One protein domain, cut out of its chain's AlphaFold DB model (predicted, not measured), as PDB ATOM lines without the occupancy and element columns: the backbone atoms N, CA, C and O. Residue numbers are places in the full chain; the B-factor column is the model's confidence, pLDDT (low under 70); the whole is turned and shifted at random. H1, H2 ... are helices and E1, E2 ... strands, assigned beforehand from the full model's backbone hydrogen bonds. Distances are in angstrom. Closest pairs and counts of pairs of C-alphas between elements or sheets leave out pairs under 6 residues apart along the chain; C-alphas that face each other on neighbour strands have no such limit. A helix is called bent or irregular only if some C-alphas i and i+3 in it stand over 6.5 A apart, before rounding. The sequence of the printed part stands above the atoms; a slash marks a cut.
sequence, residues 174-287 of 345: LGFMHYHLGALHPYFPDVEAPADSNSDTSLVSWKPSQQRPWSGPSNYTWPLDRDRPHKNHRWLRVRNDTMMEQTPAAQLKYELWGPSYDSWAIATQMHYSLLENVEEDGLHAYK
ATOM      1  N   LEU A 174      30.777   5.010 -18.459       89.94
ATOM      2  CA  LEU A 174      31.918   5.359 -19.311       89.94
ATOM      3  C   LEU A 174      33.055   4.340 -19.193       89.94
ATOM      4  O   LEU A 174      33.733   4.095 -20.184       89.94
ATOM      5  N   GLY A 175      33.237   3.697 -18.035       91.56
ATOM      6  CA  GLY A 175      34.235   2.639 -17.874       91.56
ATOM      7  C   GLY A 175      33.998   1.460 -18.814       91.56
ATOM      8  O   GLY A 175      34.928   1.003 -19.479       91.56
ATOM      9  N   PHE A 176      32.740   1.037 -18.964       92.12
ATOM     10  CA  PHE A 176      32.349   0.050 -19.972       92.12
ATOM     11  C   PHE A 176      32.722   0.497 -21.395       92.12
ATOM     12  O   PHE A 176      33.241  -0.308 -22.171       92.12
ATOM     13  N   MET A 177      32.532   1.779 -21.725       91.88
ATOM     14  CA  MET A 177      32.959   2.334 -23.014       91.88
ATOM     15  C   MET A 177      34.486   2.331 -23.169       91.88
ATOM     16  O   MET A 177      34.983   1.969 -24.231       91.88
ATOM     17  N   HIS A 178      35.250   2.671 -22.124       94.69
ATOM     18  CA  HIS A 178      36.721   2.633 -22.151       94.69
ATOM     19  C   HIS A 178      37.248   1.216 -22.395       94.69
ATOM     20  O   HIS A 178      38.208   1.053 -23.144       94.69
ATOM     21  N   TYR A 179      36.613   0.200 -21.799       94.69
ATOM     22  CA  TYR A 179      36.946  -1.207 -22.029       94.69
ATOM     23  C   TYR A 179      36.740  -1.591 -23.503       94.69
ATOM     24  O   TYR A 179      37.675  -2.020 -24.174       94.69
ATOM     25  N   HIS A 180      35.533  -1.369 -24.035       92.12
ATOM     26  CA  HIS A 180      35.159  -1.805 -25.387       92.12
ATOM     27  C   HIS A 180      35.808  -0.988 -26.516       92.12
ATOM     28  O   HIS A 180      35.858  -1.454 -27.653       92.12
ATOM     29  N   LEU A 181      36.334   0.202 -26.215       91.94
ATOM     30  CA  LEU A 181      37.102   1.034 -27.146       91.94
ATOM     31  C   LEU A 181      38.627   0.822 -27.041       91.94
ATOM     32  O   LEU A 181      39.381   1.536 -27.697       91.94
ATOM     33  N   GLY A 182      39.093  -0.144 -26.237       93.56
ATOM     34  CA  GLY A 182      40.520  -0.470 -26.109       93.56
ATOM     35  C   GLY A 182      41.347   0.576 -25.351       93.56
ATOM     36  O   GLY A 182      42.564   0.616 -25.494       93.56
ATOM     37  N   ALA A 183      40.703   1.430 -24.550       96.19
ATOM     38  CA  ALA A 183      41.362   2.449 -23.733       96.19
ATOM     39  C   ALA A 183      41.779   1.935 -22.340       96.19
ATOM     40  O   ALA A 183      42.385   2.675 -21.563       96.19
ATOM     41  N   LEU A 184      41.430   0.693 -21.994       97.19
ATOM     42  CA  LEU A 184      41.865   0.027 -20.768       97.19
ATOM     43  C   LEU A 184      42.885  -1.071 -21.082       97.19
ATOM     44  O   LEU A 184      42.784  -1.750 -22.099       97.19
ATOM     45  N   HIS A 185      43.826  -1.269 -20.161       97.56
ATOM     46  CA  HIS A 185      44.939  -2.213 -20.273       97.56
ATOM     47  C   HIS A 185      44.889  -3.243 -19.132       97.56
ATOM     48  O   HIS A 185      44.355  -2.936 -18.055       97.56
ATOM     49  N   PRO A 186      45.441  -4.461 -19.292       97.50
ATOM     50  CA  PRO A 186      45.456  -5.442 -18.216       97.50
ATOM     51  C   PRO A 186      46.483  -5.097 -17.133       97.50
ATOM     52  O   PRO A 186      47.700  -5.095 -17.351       97.50
ATOM     53  N   TYR A 187      45.974  -4.876 -15.923       96.81
ATOM     54  CA  TYR A 187      46.758  -4.705 -14.707       96.81
ATOM     55  C   TYR A 187      46.291  -5.692 -13.637       96.81
ATOM     56  O   TYR A 187      45.097  -5.958 -13.506       96.81
ATOM     57  N   PHE A 188      47.231  -6.156 -12.816       95.75
ATOM     58  CA  PHE A 188      46.943  -6.900 -11.589       95.75
ATOM     59  C   PHE A 188      47.704  -6.293 -10.405       95.75
ATOM     60  O   PHE A 188      48.779  -5.714 -10.600       95.75
ATOM     61  N   PRO A 189      47.186  -6.415  -9.171       91.88
ATOM     62  CA  PRO A 189      47.873  -5.907  -7.995       91.88
ATOM     63  C   PRO A 189      49.217  -6.607  -7.773       91.88
ATOM     64  O   PRO A 189      49.363  -7.816  -7.972       91.88
ATOM     65  N   ASP A 190      50.188  -5.837  -7.290       88.38
ATOM     66  CA  ASP A 190      51.410  -6.380  -6.710       88.38
ATOM     67  C   ASP A 190      51.049  -7.038  -5.372       88.38
ATOM     68  O   ASP A 190      50.676  -6.362  -4.411       88.38
ATOM     69  N   VAL A 191      51.069  -8.372  -5.339       83.00
ATOM     70  CA  VAL A 191      50.784  -9.163  -4.128       83.00
ATOM     71  C   VAL A 191      52.029  -9.383  -3.269       83.00
ATOM     72  O   VAL A 191      51.912  -9.762  -2.105       83.00
ATOM     73  N   GLU A 192      53.214  -9.130  -3.824       72.56
ATOM     74  CA  GLU A 192      54.454  -9.062  -3.062       72.56
ATOM     75  C   GLU A 192      54.557  -7.687  -2.397       72.56
ATOM     76  O   GLU A 192      54.706  -6.667  -3.074       72.56
ATOM     77  N   ALA A 193      54.552  -7.654  -1.064       60.16
ATOM     78  CA  ALA A 193      54.959  -6.453  -0.348       60.16
ATOM     79  C   ALA A 193      56.410  -6.100  -0.741       60.16
ATOM     80  O   ALA A 193      57.284  -6.966  -0.627       60.16
ATOM     81  N   PRO A 194      56.705  -4.859  -1.181       58.75
ATOM     82  CA  PRO A 194      58.077  -4.438  -1.436       58.75
ATOM     83  C   PRO A 194      58.943  -4.678  -0.195       58.75
ATOM     84  O   PRO A 194      58.560  -4.266   0.902       58.75
ATOM     85  N   ALA A 195      60.096  -5.335  -0.368       52.19
ATOM     86  CA  ALA A 195      60.993  -5.689   0.737       52.19
ATOM     87  C   ALA A 195      61.325  -4.463   1.610       52.19
ATOM     88  O   ALA A 195      61.216  -4.506   2.836       52.19
ATOM     89  N   ASP A 196      61.591  -3.330   0.958       47.84
ATOM     90  CA  ASP A 196      61.767  -2.021   1.579       47.84
ATOM     91  C   ASP A 196      60.424  -1.354   1.924       47.84
ATOM     92  O   ASP A 196      60.144  -0.223   1.521       47.84
ATOM     93  N   SER A 197      59.589  -2.018   2.726       47.03
ATOM     94  CA  SER A 197      58.360  -1.425   3.290       47.03
ATOM     95  C   SER A 197      58.626  -0.230   4.233       47.03
ATOM     96  O   SER A 197      57.701   0.503   4.577       47.03
ATOM     97  N   ASN A 198      59.899   0.006   4.579       43.78
ATOM     98  CA  ASN A 198      60.420   1.200   5.256       43.78
ATOM     99  C   ASN A 198      60.927   2.311   4.303       43.78
ATOM    100  O   ASN A 198      61.420   3.332   4.785       43.78
ATOM    101  N   SER A 199      60.866   2.139   2.977       43.78
ATOM    102  CA  SER A 199      61.282   3.189   2.032       43.78
ATOM    103  C   SER A 199      60.292   4.361   2.008       43.78
ATOM    104  O   SER A 199      59.075   4.179   2.076       43.78
ATOM    105  N   ASP A 200      60.818   5.589   1.913       45.81
ATOM    106  CA  ASP A 200      60.003   6.796   1.743       45.81
ATOM    107  C   ASP A 200      59.212   6.686   0.427       45.81
ATOM    108  O   ASP A 200      59.789   6.573  -0.657       45.81
ATOM    109  N   THR A 201      57.880   6.738   0.512       51.22
ATOM    110  CA  THR A 201      56.976   6.573  -0.642       51.22
ATOM    111  C   THR A 201      57.096   7.700  -1.673       51.22
ATOM    112  O   THR A 201      56.480   7.634  -2.735       51.22
ATOM    113  N   SER A 202      57.931   8.707  -1.399       46.19
ATOM    114  CA  SER A 202      58.343   9.765  -2.323       46.19
ATOM    115  C   SER A 202      59.100   9.287  -3.576       46.19
ATOM    116  O   SER A 202      59.294  10.097  -4.483       46.19
ATOM    117  N   LEU A 203      59.507   8.010  -3.651       51.62
ATOM    118  CA  LEU A 203      60.302   7.444  -4.756       51.62
ATOM    119  C   LEU A 203      59.533   6.541  -5.744       51.62
ATOM    120  O   LEU A 203      60.117   6.118  -6.742       51.62
ATOM    121  N   VAL A 204      58.249   6.236  -5.520       64.50
ATOM    122  CA  VAL A 204      57.473   5.403  -6.463       64.50
ATOM    123  C   VAL A 204      57.008   6.249  -7.650       64.50
ATOM    124  O   VAL A 204      56.232   7.191  -7.483       64.50
ATOM    125  N   SER A 205      57.467   5.916  -8.860       76.56
ATOM    126  CA  SER A 205      57.077   6.641 -10.073       76.56
ATOM    127  C   SER A 205      55.626   6.367 -10.476       76.56
ATOM    128  O   SER A 205      55.154   5.229 -10.426       76.56
ATOM    129  N   TRP A 206      54.944   7.416 -10.943       80.12
ATOM    130  CA  TRP A 206      53.604   7.327 -11.531       80.12
ATOM    131  C   TRP A 206      53.591   6.602 -12.881       80.12
ATOM    132  O   TRP A 206      52.552   6.087 -13.275       80.12
ATOM    133  N   LYS A 207      54.734   6.584 -13.577       84.75
ATOM    134  CA  LYS A 207      54.917   6.026 -14.919       84.75
ATOM    135  C   LYS A 207      54.895   4.494 -14.893       84.75
ATOM    136  O   LYS A 207      55.826   3.917 -14.319       84.75
ATOM    137  N   PRO A 208      53.918   3.816 -15.523       87.19
ATOM    138  CA  PRO A 208      53.924   2.358 -15.605       87.19
ATOM    139  C   PRO A 208      55.157   1.797 -16.326       87.19
ATOM    140  O   PRO A 208      55.632   0.726 -15.951       87.19
ATOM    141  N   SER A 209      55.750   2.538 -17.276       88.81
ATOM    142  CA  SER A 209      56.989   2.127 -17.963       88.81
ATOM    143  C   SER A 209      58.187   1.936 -17.022       88.81
ATOM    144  O   SER A 209      59.107   1.179 -17.331       88.81
ATOM    145  N   GLN A 210      58.173   2.609 -15.865       87.75
ATOM    146  CA  GLN A 210      59.239   2.589 -14.860       87.75
ATOM    147  C   GLN A 210      58.981   1.570 -13.738       87.75
ATOM    148  O   GLN A 210      59.760   1.488 -12.787       87.75
ATOM    149  N   GLN A 211      57.900   0.791 -13.833       86.56
ATOM    150  CA  GLN A 211      57.589  -0.295 -12.909       86.56
ATOM    151  C   GLN A 211      57.963  -1.651 -13.526       86.56
ATOM    152  O   GLN A 211      58.071  -1.804 -14.744       86.56
ATOM    153  N   ARG A 212      58.168  -2.668 -12.679       89.75
ATOM    154  CA  ARG A 212      58.338  -4.045 -13.166       89.75
ATOM    155  C   ARG A 212      57.043  -4.511 -13.859       89.75
ATOM    156  O   ARG A 212      55.965  -4.199 -13.354       89.75
ATOM    157  N   PRO A 213      57.114  -5.275 -14.963       92.56
ATOM    158  CA  PRO A 213      55.956  -6.011 -15.460       92.56
ATOM    159  C   PRO A 213      55.338  -6.882 -14.364       92.56
ATOM    160  O   PRO A 213      56.046  -7.365 -13.478       92.56
ATOM    161  N   TRP A 214      54.032  -7.123 -14.448       94.38
ATOM    162  CA  TRP A 214      53.397  -8.142 -13.620       94.38
ATOM    163  C   TRP A 214      53.893  -9.539 -14.016       94.38
ATOM    164  O   TRP A 214      54.055  -9.837 -15.202       94.38
ATOM    165  N   SER A 215      54.091 -10.403 -13.022       90.50
ATOM    166  CA  SER A 215      54.509 -11.794 -13.201       90.50
ATOM    167  C   SER A 215      53.682 -12.725 -12.318       90.50
ATOM    168  O   SER A 215      53.629 -12.545 -11.103       90.50
ATOM    169  N   GLY A 216      53.088 -13.749 -12.924       90.31
ATOM    170  CA  GLY A 216      52.270 -14.757 -12.255       90.31
ATOM    171  C   GLY A 216      51.739 -15.787 -13.259       90.31
ATOM    172  O   GLY A 216      52.179 -15.797 -14.411       90.31
ATOM    173  N   PRO A 217      50.826 -16.684 -12.846       92.44
ATOM    174  CA  PRO A 217      50.307 -17.732 -13.718       92.44
ATOM    175  C   PRO A 217      49.339 -17.174 -14.777       92.44
ATOM    176  O   PRO A 217      48.645 -16.186 -14.551       92.44
ATOM    177  N   SER A 218      49.262 -17.834 -15.935       90.81
ATOM    178  CA  SER A 218      48.486 -17.393 -17.110       90.81
ATOM    179  C   SER A 218      46.959 -17.521 -16.982       90.81
ATOM    180  O   SER A 218      46.239 -17.193 -17.924       90.81
ATOM    181  N   ASN A 219      46.477 -17.999 -15.833       91.88
ATOM    182  CA  ASN A 219      45.070 -18.117 -15.445       91.88
ATOM    183  C   ASN A 219      44.754 -17.338 -14.149       91.88
ATOM    184  O   ASN A 219      43.824 -17.693 -13.422       91.88
ATOM    185  N   TYR A 220      45.572 -16.339 -13.805       94.00
ATOM    186  CA  TYR A 220      45.378 -15.516 -12.615       94.00
ATOM    187  C   TYR A 220      44.180 -14.579 -12.774       94.00
ATOM    188  O   TYR A 220      44.103 -13.824 -13.736       94.00
ATOM    189  N   THR A 221      43.297 -14.559 -11.780       94.50
ATOM    190  CA  THR A 221      42.181 -13.612 -11.688       94.50
ATOM    191  C   THR A 221      42.222 -12.867 -10.356       94.50
ATOM    192  O   THR A 221      42.779 -13.350  -9.365       94.50
ATOM    193  N   TRP A 222      41.608 -11.682 -10.312       92.19
ATOM    194  CA  TRP A 222      41.410 -10.933  -9.069       92.19
ATOM    195  C   TRP A 222      39.910 -10.802  -8.748       92.19
ATOM    196  O   TRP A 222      39.200 -10.114  -9.485       92.19
ATOM    197  N   PRO A 223      39.408 -11.443  -7.672       91.56
ATOM    198  CA  PRO A 223      38.015 -11.302  -7.242       91.56
ATOM    199  C   PRO A 223      37.692  -9.867  -6.796       91.56
ATOM    200  O   PRO A 223      38.509  -9.221  -6.140       91.56
ATOM    201  N   LEU A 224      36.508  -9.352  -7.146       89.69
ATOM    202  CA  LEU A 224      36.134  -7.951  -6.880       89.69
ATOM    203  C   LEU A 224      35.822  -7.664  -5.405       89.69
ATOM    204  O   LEU A 224      35.955  -6.526  -4.963       89.69
ATOM    205  N   ASP A 225      35.414  -8.695  -4.669       89.12
ATOM    206  CA  ASP A 225      35.174  -8.720  -3.225       89.12
ATOM    207  C   ASP A 225      36.475  -8.797  -2.407       89.12
ATOM    208  O   ASP A 225      36.463  -8.615  -1.189       89.12
ATOM    209  N   ARG A 226      37.613  -9.062  -3.062       89.50
ATOM    210  CA  ARG A 226      38.891  -9.241  -2.381       89.50
ATOM    211  C   ARG A 226      39.461  -7.911  -1.897       89.50
ATOM    212  O   ARG A 226      39.690  -6.976  -2.667       89.50
ATOM    213  N   ASP A 227      39.783  -7.891  -0.610       86.88
ATOM    214  CA  ASP A 227      40.506  -6.811   0.050       86.88
ATOM    215  C   ASP A 227      41.882  -6.546  -0.585       86.88
ATOM    216  O   ASP A 227      42.548  -7.446  -1.111       86.88
ATOM    217  N   ARG A 228      42.344  -5.297  -0.494       84.31
ATOM    218  CA  ARG A 228      43.662  -4.874  -1.001       84.31
ATOM    219  C   ARG A 228      44.803  -5.748  -0.437       84.31
ATOM    220  O   ARG A 228      44.830  -5.957   0.775       84.31
ATOM    221  N   PRO A 229      45.796  -6.183  -1.246       85.31
ATOM    222  CA  PRO A 229      46.846  -7.100  -0.780       85.31
ATOM    223  C   PRO A 229      47.617  -6.572   0.436       85.31
ATOM    224  O   PRO A 229      47.910  -7.318   1.365       85.31
ATOM    225  N   HIS A 230      47.935  -5.275   0.430       82.00
ATOM    226  CA  HIS A 230      48.520  -4.563   1.561       82.00
ATOM    227  C   HIS A 230      48.297  -3.043   1.446       82.00
ATOM    228  O   HIS A 230      47.789  -2.514   0.445       82.00
ATOM    229  N   LYS A 231      48.693  -2.308   2.493       77.62
ATOM    230  CA  LYS A 231      48.786  -0.840   2.471       77.62
ATOM    231  C   LYS A 231      49.840  -0.407   1.445       77.62
ATOM    232  O   LYS A 231      50.915  -0.998   1.395       77.62
ATOM    233  N   ASN A 232      49.541   0.626   0.657       74.50
ATOM    234  CA  ASN A 232      50.404   1.139  -0.417       74.50
ATOM    235  C   ASN A 232      50.796   0.082  -1.476       74.50
ATOM    236  O   ASN A 232      51.874   0.171  -2.059       74.50
ATOM    237  N   HIS A 233      49.949  -0.923  -1.723       79.81
ATOM    238  CA  HIS A 233      50.125  -1.787  -2.892       79.81
ATOM    239  C   HIS A 233      49.997  -0.964  -4.187       79.81
ATOM    240  O   HIS A 233      49.281   0.040  -4.242       79.81
ATOM    241  N   ARG A 234      50.697  -1.413  -5.225       85.38
ATOM    242  CA  ARG A 234      50.627  -0.881  -6.594       85.38
ATOM    243  C   ARG A 234      49.972  -1.912  -7.505       85.38
ATOM    244  O   ARG A 234      49.763  -3.049  -7.089       85.38
ATOM    245  N   TRP A 235      49.657  -1.525  -8.731       91.12
ATOM    246  CA  TRP A 235      49.207  -2.450  -9.769       91.12
ATOM    247  C   TRP A 235      50.240  -2.467 -10.890       91.12
ATOM    248  O   TRP A 235      50.782  -1.432 -11.262       91.12
ATOM    249  N   LEU A 236      50.557  -3.655 -11.389       93.62
ATOM    250  CA  LEU A 236      51.627  -3.876 -12.352       93.62
ATOM    251  C   LEU A 236      51.033  -4.222 -13.718       93.62
ATOM    252  O   LEU A 236      50.054  -4.968 -13.807       93.62
ATOM    253  N   ARG A 237      51.641  -3.689 -14.781       95.88
ATOM    254  CA  ARG A 237      51.206  -3.909 -16.164       95.88
ATOM    255  C   ARG A 237      51.483  -5.350 -16.582       95.88
ATOM    256  O   ARG A 237      52.637  -5.786 -16.600       95.88
ATOM    257  N   VAL A 238      50.438  -6.082 -16.947       96.56
ATOM    258  CA  VAL A 238      50.551  -7.423 -17.531       96.56
ATOM    259  C   VAL A 238      50.989  -7.265 -18.985       96.56
ATOM    260  O   VAL A 238      50.367  -6.517 -19.729       96.56
ATOM    261  N   ARG A 239      52.067  -7.938 -19.411       93.06
ATOM    262  CA  ARG A 239      52.609  -7.798 -20.784       93.06
ATOM    263  C   ARG A 239      51.893  -8.643 -21.845       93.06
ATOM    264  O   ARG A 239      52.237  -8.534 -23.014       93.06
ATOM    265  N   ASN A 240      50.936  -9.481 -21.448       94.38
ATOM    266  CA  ASN A 240      50.074 -10.211 -22.370       94.38
ATOM    267  C   ASN A 240      48.677  -9.579 -22.391       94.38
ATOM    268  O   ASN A 240      47.904  -9.770 -21.451       94.38
ATOM    269  N   ASP A 241      48.344  -8.876 -23.473       93.94
ATOM    270  CA  ASP A 241      47.052  -8.197 -23.617       93.94
ATOM    271  C   ASP A 241      45.858  -9.168 -23.641       93.94
ATOM    272  O   ASP A 241      44.767  -8.812 -23.201       93.94
ATOM    273  N   THR A 242      46.061 -10.441 -24.011       93.75
ATOM    274  CA  THR A 242      44.988 -11.458 -23.962       93.75
ATOM    275  C   THR A 242      44.575 -11.845 -22.537       93.75
ATOM    276  O   THR A 242      43.640 -12.621 -22.369       93.75
ATOM    277  N   MET A 243      45.259 -11.353 -21.495       95.81
ATOM    278  CA  MET A 243      44.821 -11.533 -20.105       95.81
ATOM    279  C   MET A 243      43.762 -10.510 -19.678       95.81
ATOM    280  O   MET A 243      43.284 -10.596 -18.552       95.81
ATOM    281  N   MET A 244      43.362  -9.575 -20.550       96.31
ATOM    282  CA  MET A 244      42.360  -8.550 -20.239       96.31
ATOM    283  C   MET A 244      41.056  -9.133 -19.679       96.31
ATOM    284  O   MET A 244      40.588  -8.676 -18.638       96.31
ATOM    285  N   GLU A 245      40.552 -10.214 -20.278       94.94
ATOM    286  CA  GLU A 245      39.347 -10.945 -19.845       94.94
ATOM    287  C   GLU A 245      39.447 -11.538 -18.423       94.94
ATOM    288  O   GLU A 245      38.434 -11.852 -17.804       94.94
ATOM    289  N   GLN A 246      40.663 -11.689 -17.885       95.75
ATOM    290  CA  GLN A 246      40.928 -12.212 -16.538       95.75
ATOM    291  C   GLN A 246      41.001 -11.098 -15.474       95.75
ATOM    292  O   GLN A 246      41.067 -11.376 -14.272       95.75
ATOM    293  N   THR A 247      41.024  -9.832 -15.903       96.56
ATOM    294  CA  THR A 247      41.182  -8.670 -15.021       96.56
ATOM    295  C   THR A 247      39.845  -8.138 -14.495       96.56
ATOM    296  O   THR A 247      38.807  -8.340 -15.126       96.56
ATOM    297  N   PRO A 248      39.833  -7.415 -13.360       95.31
ATOM    298  CA  PRO A 248      38.634  -6.763 -12.834       95.31
ATOM    299  C   PRO A 248      37.860  -5.926 -13.856       95.31
ATOM    300  O   PRO A 248      36.636  -6.004 -13.880       95.31
ATOM    301  N   ALA A 249      38.537  -5.190 -14.745       95.19
ATOM    302  CA  ALA A 249      37.873  -4.386 -15.774       95.19
ATOM    303  C   ALA A 249      37.014  -5.210 -16.755       95.19
ATOM    304  O   ALA A 249      36.056  -4.669 -17.293       95.19
ATOM    305  N   ALA A 250      37.262  -6.513 -16.940       95.00
ATOM    306  CA  ALA A 250      36.393  -7.375 -17.753       95.00
ATOM    307  C   ALA A 250      34.999  -7.616 -17.137       95.00
ATOM    308  O   ALA A 250      34.108  -8.138 -17.801       95.00
ATOM    309  N   GLN A 251      34.797  -7.220 -15.876       93.50
ATOM    310  CA  GLN A 251      33.506  -7.251 -15.182       93.50
ATOM    311  C   GLN A 251      32.798  -5.881 -15.191       93.50
ATOM    312  O   GLN A 251      31.756  -5.727 -14.551       93.50
ATOM    313  N   LEU A 252      33.336  -4.890 -15.918       92.81
ATOM    314  CA  LEU A 252      32.632  -3.643 -16.211       92.81
ATOM    315  C   LEU A 252      31.362  -3.924 -17.012       92.81
ATOM    316  O   LEU A 252      31.360  -4.663 -17.997       92.81
ATOM    317  N   LYS A 253      30.288  -3.247 -16.625       91.50
ATOM    318  CA  LYS A 253      29.008  -3.233 -17.331       91.50
ATOM    319  C   LYS A 253      28.547  -1.802 -17.567       91.50
ATOM    320  O   LYS A 253      28.893  -0.896 -16.804       91.50
ATOM    321  N   TYR A 254      27.695  -1.640 -18.570       89.75
ATOM    322  CA  TYR A 254      26.951  -0.416 -18.843       89.75
ATOM    323  C   TYR A 254      25.774  -0.279 -17.853       89.75
ATOM    324  O   TYR A 254      24.617  -0.496 -18.192       89.75
ATOM    325  N   GLU A 255      26.096  -0.012 -16.584       86.94
ATOM    326  CA  GLU A 255      25.145   0.251 -15.496       86.94
ATOM    327  C   GLU A 255      25.723   1.322 -14.553       86.94
ATOM    328  O   GLU A 255      26.939   1.390 -14.361       86.94
ATOM    329  N   LEU A 256      24.871   2.173 -13.964       81.94
ATOM    330  CA  LEU A 256      25.313   3.200 -13.005       81.94
ATOM    331  C   LEU A 256      25.634   2.616 -11.618       81.94
ATOM    332  O   LEU A 256      26.515   3.124 -10.930       81.94
ATOM    333  N   TRP A 257      24.915   1.568 -11.212       85.56
ATOM    334  CA  TRP A 257      24.980   0.962  -9.881       85.56
ATOM    335  C   TRP A 257      25.409  -0.502  -9.984       85.56
ATOM    336  O   TRP A 257      24.831  -1.240 -10.779       85.56
ATOM    337  N   GLY A 258      26.368  -0.927  -9.160       84.50
ATOM    338  CA  GLY A 258      26.937  -2.275  -9.189       84.50
ATOM    339  C   GLY A 258      28.468  -2.260  -9.278       84.50
ATOM    340  O   GLY A 258      29.097  -1.255  -8.943       84.50
ATOM    341  N   PRO A 259      29.110  -3.344  -9.757       84.00
ATOM    342  CA  PRO A 259      30.568  -3.482  -9.757       84.00
ATOM    343  C   PRO A 259      31.330  -2.332 -10.431       84.00
ATOM    344  O   PRO A 259      32.388  -1.948  -9.933       84.00
ATOM    345  N   SER A 260      30.775  -1.740 -11.498       84.56
ATOM    346  CA  SER A 260      31.322  -0.558 -12.189       84.56
ATOM    347  C   SER A 260      31.418   0.707 -11.311       84.56
ATOM    348  O   SER A 260      32.088   1.658 -11.701       84.56
ATOM    349  N   TYR A 261      30.738   0.737 -10.157       84.31
ATOM    350  CA  TYR A 261      30.700   1.840  -9.188       84.31
ATOM    351  C   TYR A 261      31.387   1.469  -7.863       84.31
ATOM    352  O   TYR A 261      32.193   2.241  -7.345       84.31
ATOM    353  N   ASP A 262      31.103   0.276  -7.329       86.00
ATOM    354  CA  ASP A 262      31.561  -0.142  -5.995       86.00
ATOM    355  C   ASP A 262      32.993  -0.711  -5.971       86.00
ATOM    356  O   ASP A 262      33.654  -0.709  -4.927       86.00
ATOM    357  N   SER A 263      33.500  -1.243  -7.091       90.38
ATOM    358  CA  SER A 263      34.755  -1.999  -7.076       90.38
ATOM    359  C   SER A 263      35.998  -1.107  -7.126       90.38
ATOM    360  O   SER A 263      36.439  -0.657  -8.186       90.38
ATOM    361  N   TRP A 264      36.661  -0.975  -5.973       89.88
ATOM    362  CA  TRP A 264      37.990  -0.359  -5.852       89.88
ATOM    363  C   TRP A 264      39.025  -0.975  -6.819       89.88
ATOM    364  O   TRP A 264      39.948  -0.290  -7.267       89.88
ATOM    365  N   ALA A 265      38.872  -2.261  -7.150       92.81
ATOM    366  CA  ALA A 265      39.754  -3.010  -8.037       92.81
ATOM    367  C   ALA A 265      39.596  -2.564  -9.504       92.81
ATOM    368  O   ALA A 265      40.590  -2.242 -10.156       92.81
ATOM    369  N   ILE A 266      38.353  -2.451  -9.991       93.94
ATOM    370  CA  ILE A 266      38.039  -1.876 -11.312       93.94
ATOM    371  C   ILE A 266      38.530  -0.427 -11.381       93.94
ATOM    372  O   ILE A 266      39.283  -0.073 -12.291       93.94
ATOM    373  N   ALA A 267      38.191   0.380 -10.371       91.56
ATOM    374  CA  ALA A 267      38.609   1.775 -10.280       91.56
ATOM    375  C   ALA A 267      40.134   1.930 -10.386       91.56
ATOM    376  O   ALA A 267      40.629   2.799 -11.108       91.56
ATOM    377  N   THR A 268      40.897   1.062  -9.712       91.75
ATOM    378  CA  THR A 268      42.364   1.101  -9.752       91.75
ATOM    379  C   THR A 268      42.894   0.757 -11.145       91.75
ATOM    380  O   THR A 268      43.714   1.506 -11.676       91.75
ATOM    381  N   GLN A 269      42.395  -0.305 -11.786       95.12
ATOM    382  CA  GLN A 269      42.811  -0.668 -13.147       95.12
ATOM    383  C   GLN A 269      42.507   0.435 -14.175       95.12
ATOM    384  O   GLN A 269      43.339   0.710 -15.046       95.12
ATOM    385  N   MET A 270      41.359   1.110 -14.057       95.00
ATOM    386  CA  MET A 270      41.016   2.250 -14.915       95.00
ATOM    387  C   MET A 270      42.013   3.406 -14.772       95.00
ATOM    388  O   MET A 270      42.477   3.950 -15.774       95.00
ATOM    389  N   HIS A 271      42.405   3.747 -13.541       92.75
ATOM    390  CA  HIS A 271      43.392   4.800 -13.290       92.75
ATOM    391  C   HIS A 271      44.803   4.424 -13.769       92.75
ATOM    392  O   HIS A 271      45.487   5.269 -14.339       92.75
ATOM    393  N   TYR A 272      45.242   3.174 -13.595       93.75
ATOM    394  CA  TYR A 272      46.542   2.731 -14.124       93.75
ATOM    395  C   TYR A 272      46.567   2.721 -15.661       93.75
ATOM    396  O   TYR A 272      47.554   3.152 -16.253       93.75
ATOM    397  N   SER A 273      45.455   2.350 -16.305       96.56
ATOM    398  CA  SER A 273      45.305   2.456 -17.764       96.56
ATOM    399  C   SER A 273      45.376   3.911 -18.247       96.56
ATOM    400  O   SER A 273      46.035   4.195 -19.245       96.56
ATOM    401  N   LEU A 274      44.766   4.855 -17.513       94.12
ATOM    402  CA  LEU A 274      44.911   6.286 -17.797       94.12
ATOM    403  C   LEU A 274      46.376   6.732 -17.690       94.12
ATOM    404  O   LEU A 274      46.840   7.457 -18.562       94.12
ATOM    405  N   LEU A 275      47.109   6.313 -16.652       91.94
ATOM    406  CA  LEU A 275      48.514   6.701 -16.466       91.94
ATOM    407  C   LEU A 275      49.421   6.183 -17.595       91.94
ATOM    408  O   LEU A 275      50.324   6.906 -18.011       91.94
ATOM    409  N   GLU A 276      49.155   4.988 -18.125       94.56
ATOM    410  CA  GLU A 276      49.818   4.448 -19.323       94.56
ATOM    411  C   GLU A 276      49.499   5.300 -20.560       94.56
ATOM    412  O   GLU A 276      50.401   5.830 -21.204       94.56
ATOM    413  N   ASN A 277      48.217   5.566 -20.820       95.25
ATOM    414  CA  ASN A 277      47.781   6.390 -21.951       95.25
ATOM    415  C   ASN A 277      48.205   7.876 -21.841       95.25
ATOM    416  O   ASN A 277      48.287   8.564 -22.857       95.25
ATOM    417  N   VAL A 278      48.493   8.386 -20.638       91.56
ATOM    418  CA  VAL A 278      49.112   9.708 -20.402       91.56
ATOM    419  C   VAL A 278      50.631   9.668 -20.610       91.56
ATOM    420  O   VAL A 278      51.217  10.671 -21.014       91.56
ATOM    421  N   GLU A 279      51.286   8.537 -20.342       91.44
ATOM    422  CA  GLU A 279      52.713   8.346 -20.613       91.44
ATOM    423  C   GLU A 279      53.012   8.167 -22.113       91.44
ATOM    424  O   GLU A 279      54.029   8.682 -22.580       91.44
ATOM    425  N   GLU A 280      52.132   7.493 -22.857       94.56
ATOM    426  CA  GLU A 280      52.344   7.099 -24.261       94.56
ATOM    427  C   GLU A 280      51.625   7.995 -25.301       94.56
ATOM    428  O   GLU A 280      51.587   7.661 -26.481       94.56
ATOM    429  N   ASP A 281      51.035   9.128 -24.887       93.44
ATOM    430  CA  ASP A 281      50.155   9.997 -25.712       93.44
ATOM    431  C   ASP A 281      48.916   9.260 -26.302       93.44
ATOM    432  O   ASP A 281      48.233   9.695 -27.237       93.44
ATOM    433  N   GLY A 282      48.559   8.134 -25.678       93.94
ATOM    434  CA  GLY A 282      47.388   7.299 -25.958       93.94
ATOM    435  C   GLY A 282      46.040   7.936 -25.597       93.94
ATOM    436  O   GLY A 282      44.994   7.319 -25.791       93.94
ATOM    437  N   LEU A 283      46.019   9.184 -25.108       91.88
ATOM    438  CA  LEU A 283      44.802   9.887 -24.677       91.88
ATOM    439  C   LEU A 283      43.700   9.966 -25.742       91.88
ATOM    440  O   LEU A 283      42.546  10.188 -25.387       91.88
ATOM    441  N   HIS A 284      44.017   9.772 -27.024       91.88
ATOM    442  CA  HIS A 284      43.037   9.674 -28.104       91.88
ATOM    443  C   HIS A 284      42.025   8.524 -27.921       91.88
ATOM    444  O   HIS A 284      40.893   8.662 -28.382       91.88
ATOM    445  N   ALA A 285      42.369   7.450 -27.201       92.94
ATOM    446  CA  ALA A 285      41.465   6.328 -26.924       92.94
ATOM    447  C   ALA A 285      40.248   6.724 -26.055       92.94
ATOM    448  O   ALA A 285      39.180   6.126 -26.157       92.94
ATOM    449  N   TYR A 286      40.366   7.793 -25.260       92.62
ATOM    450  CA  TYR A 286      39.252   8.375 -24.497       92.62
ATOM    451  C   TYR A 286      38.449   9.423 -25.295       92.62
ATOM    452  O   TYR A 286      37.454   9.951 -24.796       92.62
ATOM    453  N   LYS A 287      38.860   9.766 -26.522       90.12
ATOM    454  CA  LYS A 287      38.343  10.929 -27.265       90.12
ATOM    455  C   LYS A 287      37.269  10.521 -28.278       90.12
ATOM    456  O   LYS A 287      37.481  10.590 -29.489       90.12
TER     457      LYS A 287
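This is residues 174 to 287 of the 345 residues of an uncharacterized protein of Purpureocillium lilacinum (UniProt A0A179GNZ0). One long helix, H5, runs through the body, with the small hairpin E1 and E2 packed on one side of it, short helices round its first half, and H6 folding back from its last end. A long loop, residues 190 to 234, swings far out to Asn 198 and returns to E2. The 114 printed residues hold H1, E1, E2, H2, H3, H4, H5 and H6 in that order; the sheet E1 - E2 is antiparallel. The class is mostly helix, though under half of the residues are in named elements. It is compact, with a radius of gyration of the C-alphas of 14.1 A and spans of 41 by 33 by 26 A.

H1, residues 174 to 180, is close to but not clearly touching H5, residues 264 to 279; the closest C-alphas, of Gly 175 and Met 270, are 7.4 A apart. E1, residues 187 to 189, and E2, residues 235 to 237, form a hairpin, with N 236 and O 188 2.8 A apart, within hydrogen-bond range. The closest C-alphas of E1 and H5, of Tyr 187 and Gln 269, are 5.9 A apart. H2, residues 241 to 246, is near E1 and irregular: C-alphas 242 and 245 are 7.0 A apart. H3, residues 248 to 251, touches residues 265 to 270 of H5, the hub; the closest C-alphas, of Ala 249 and Ile 266, are 5.1 A apart. H4, residues 259 to 262, touches H5 only at the corner, closest at C-alphas Ser 260 and Ile 266, 6.9 A. H6, residues 282 to 286, only just touches H5, only at the corner, closest at C-alphas Asn 277 and Leu 283, 5.3 A. Every O i to N i+4 pair is within hydrogen-bond range in H1 and H5; H2 has 0 of 2 and H6 0 of 1, with 2 of 3 and 2 of 2 O i to N i+3 pairs; H3 and H4 are too short for an i+4 pair.

H1 begins at C-alpha 174, (31.918, 5.359, -19.311). H5 is 22.6 A long, from (37.990, -0.359, -5.852) to (52.713, 8.346, -20.613). H6 ends at C-alpha 286, (39.252, 8.375, -24.497).

The C-alphas farthest apart, of Asn 198 and Tyr 254, are 41.3 A apart. The printed part has no cut, and the link E1 to E2 is long, 45 residues. Residues 193 to 204 are under 70 in pLDDT; the mean of the printed part is 86.6.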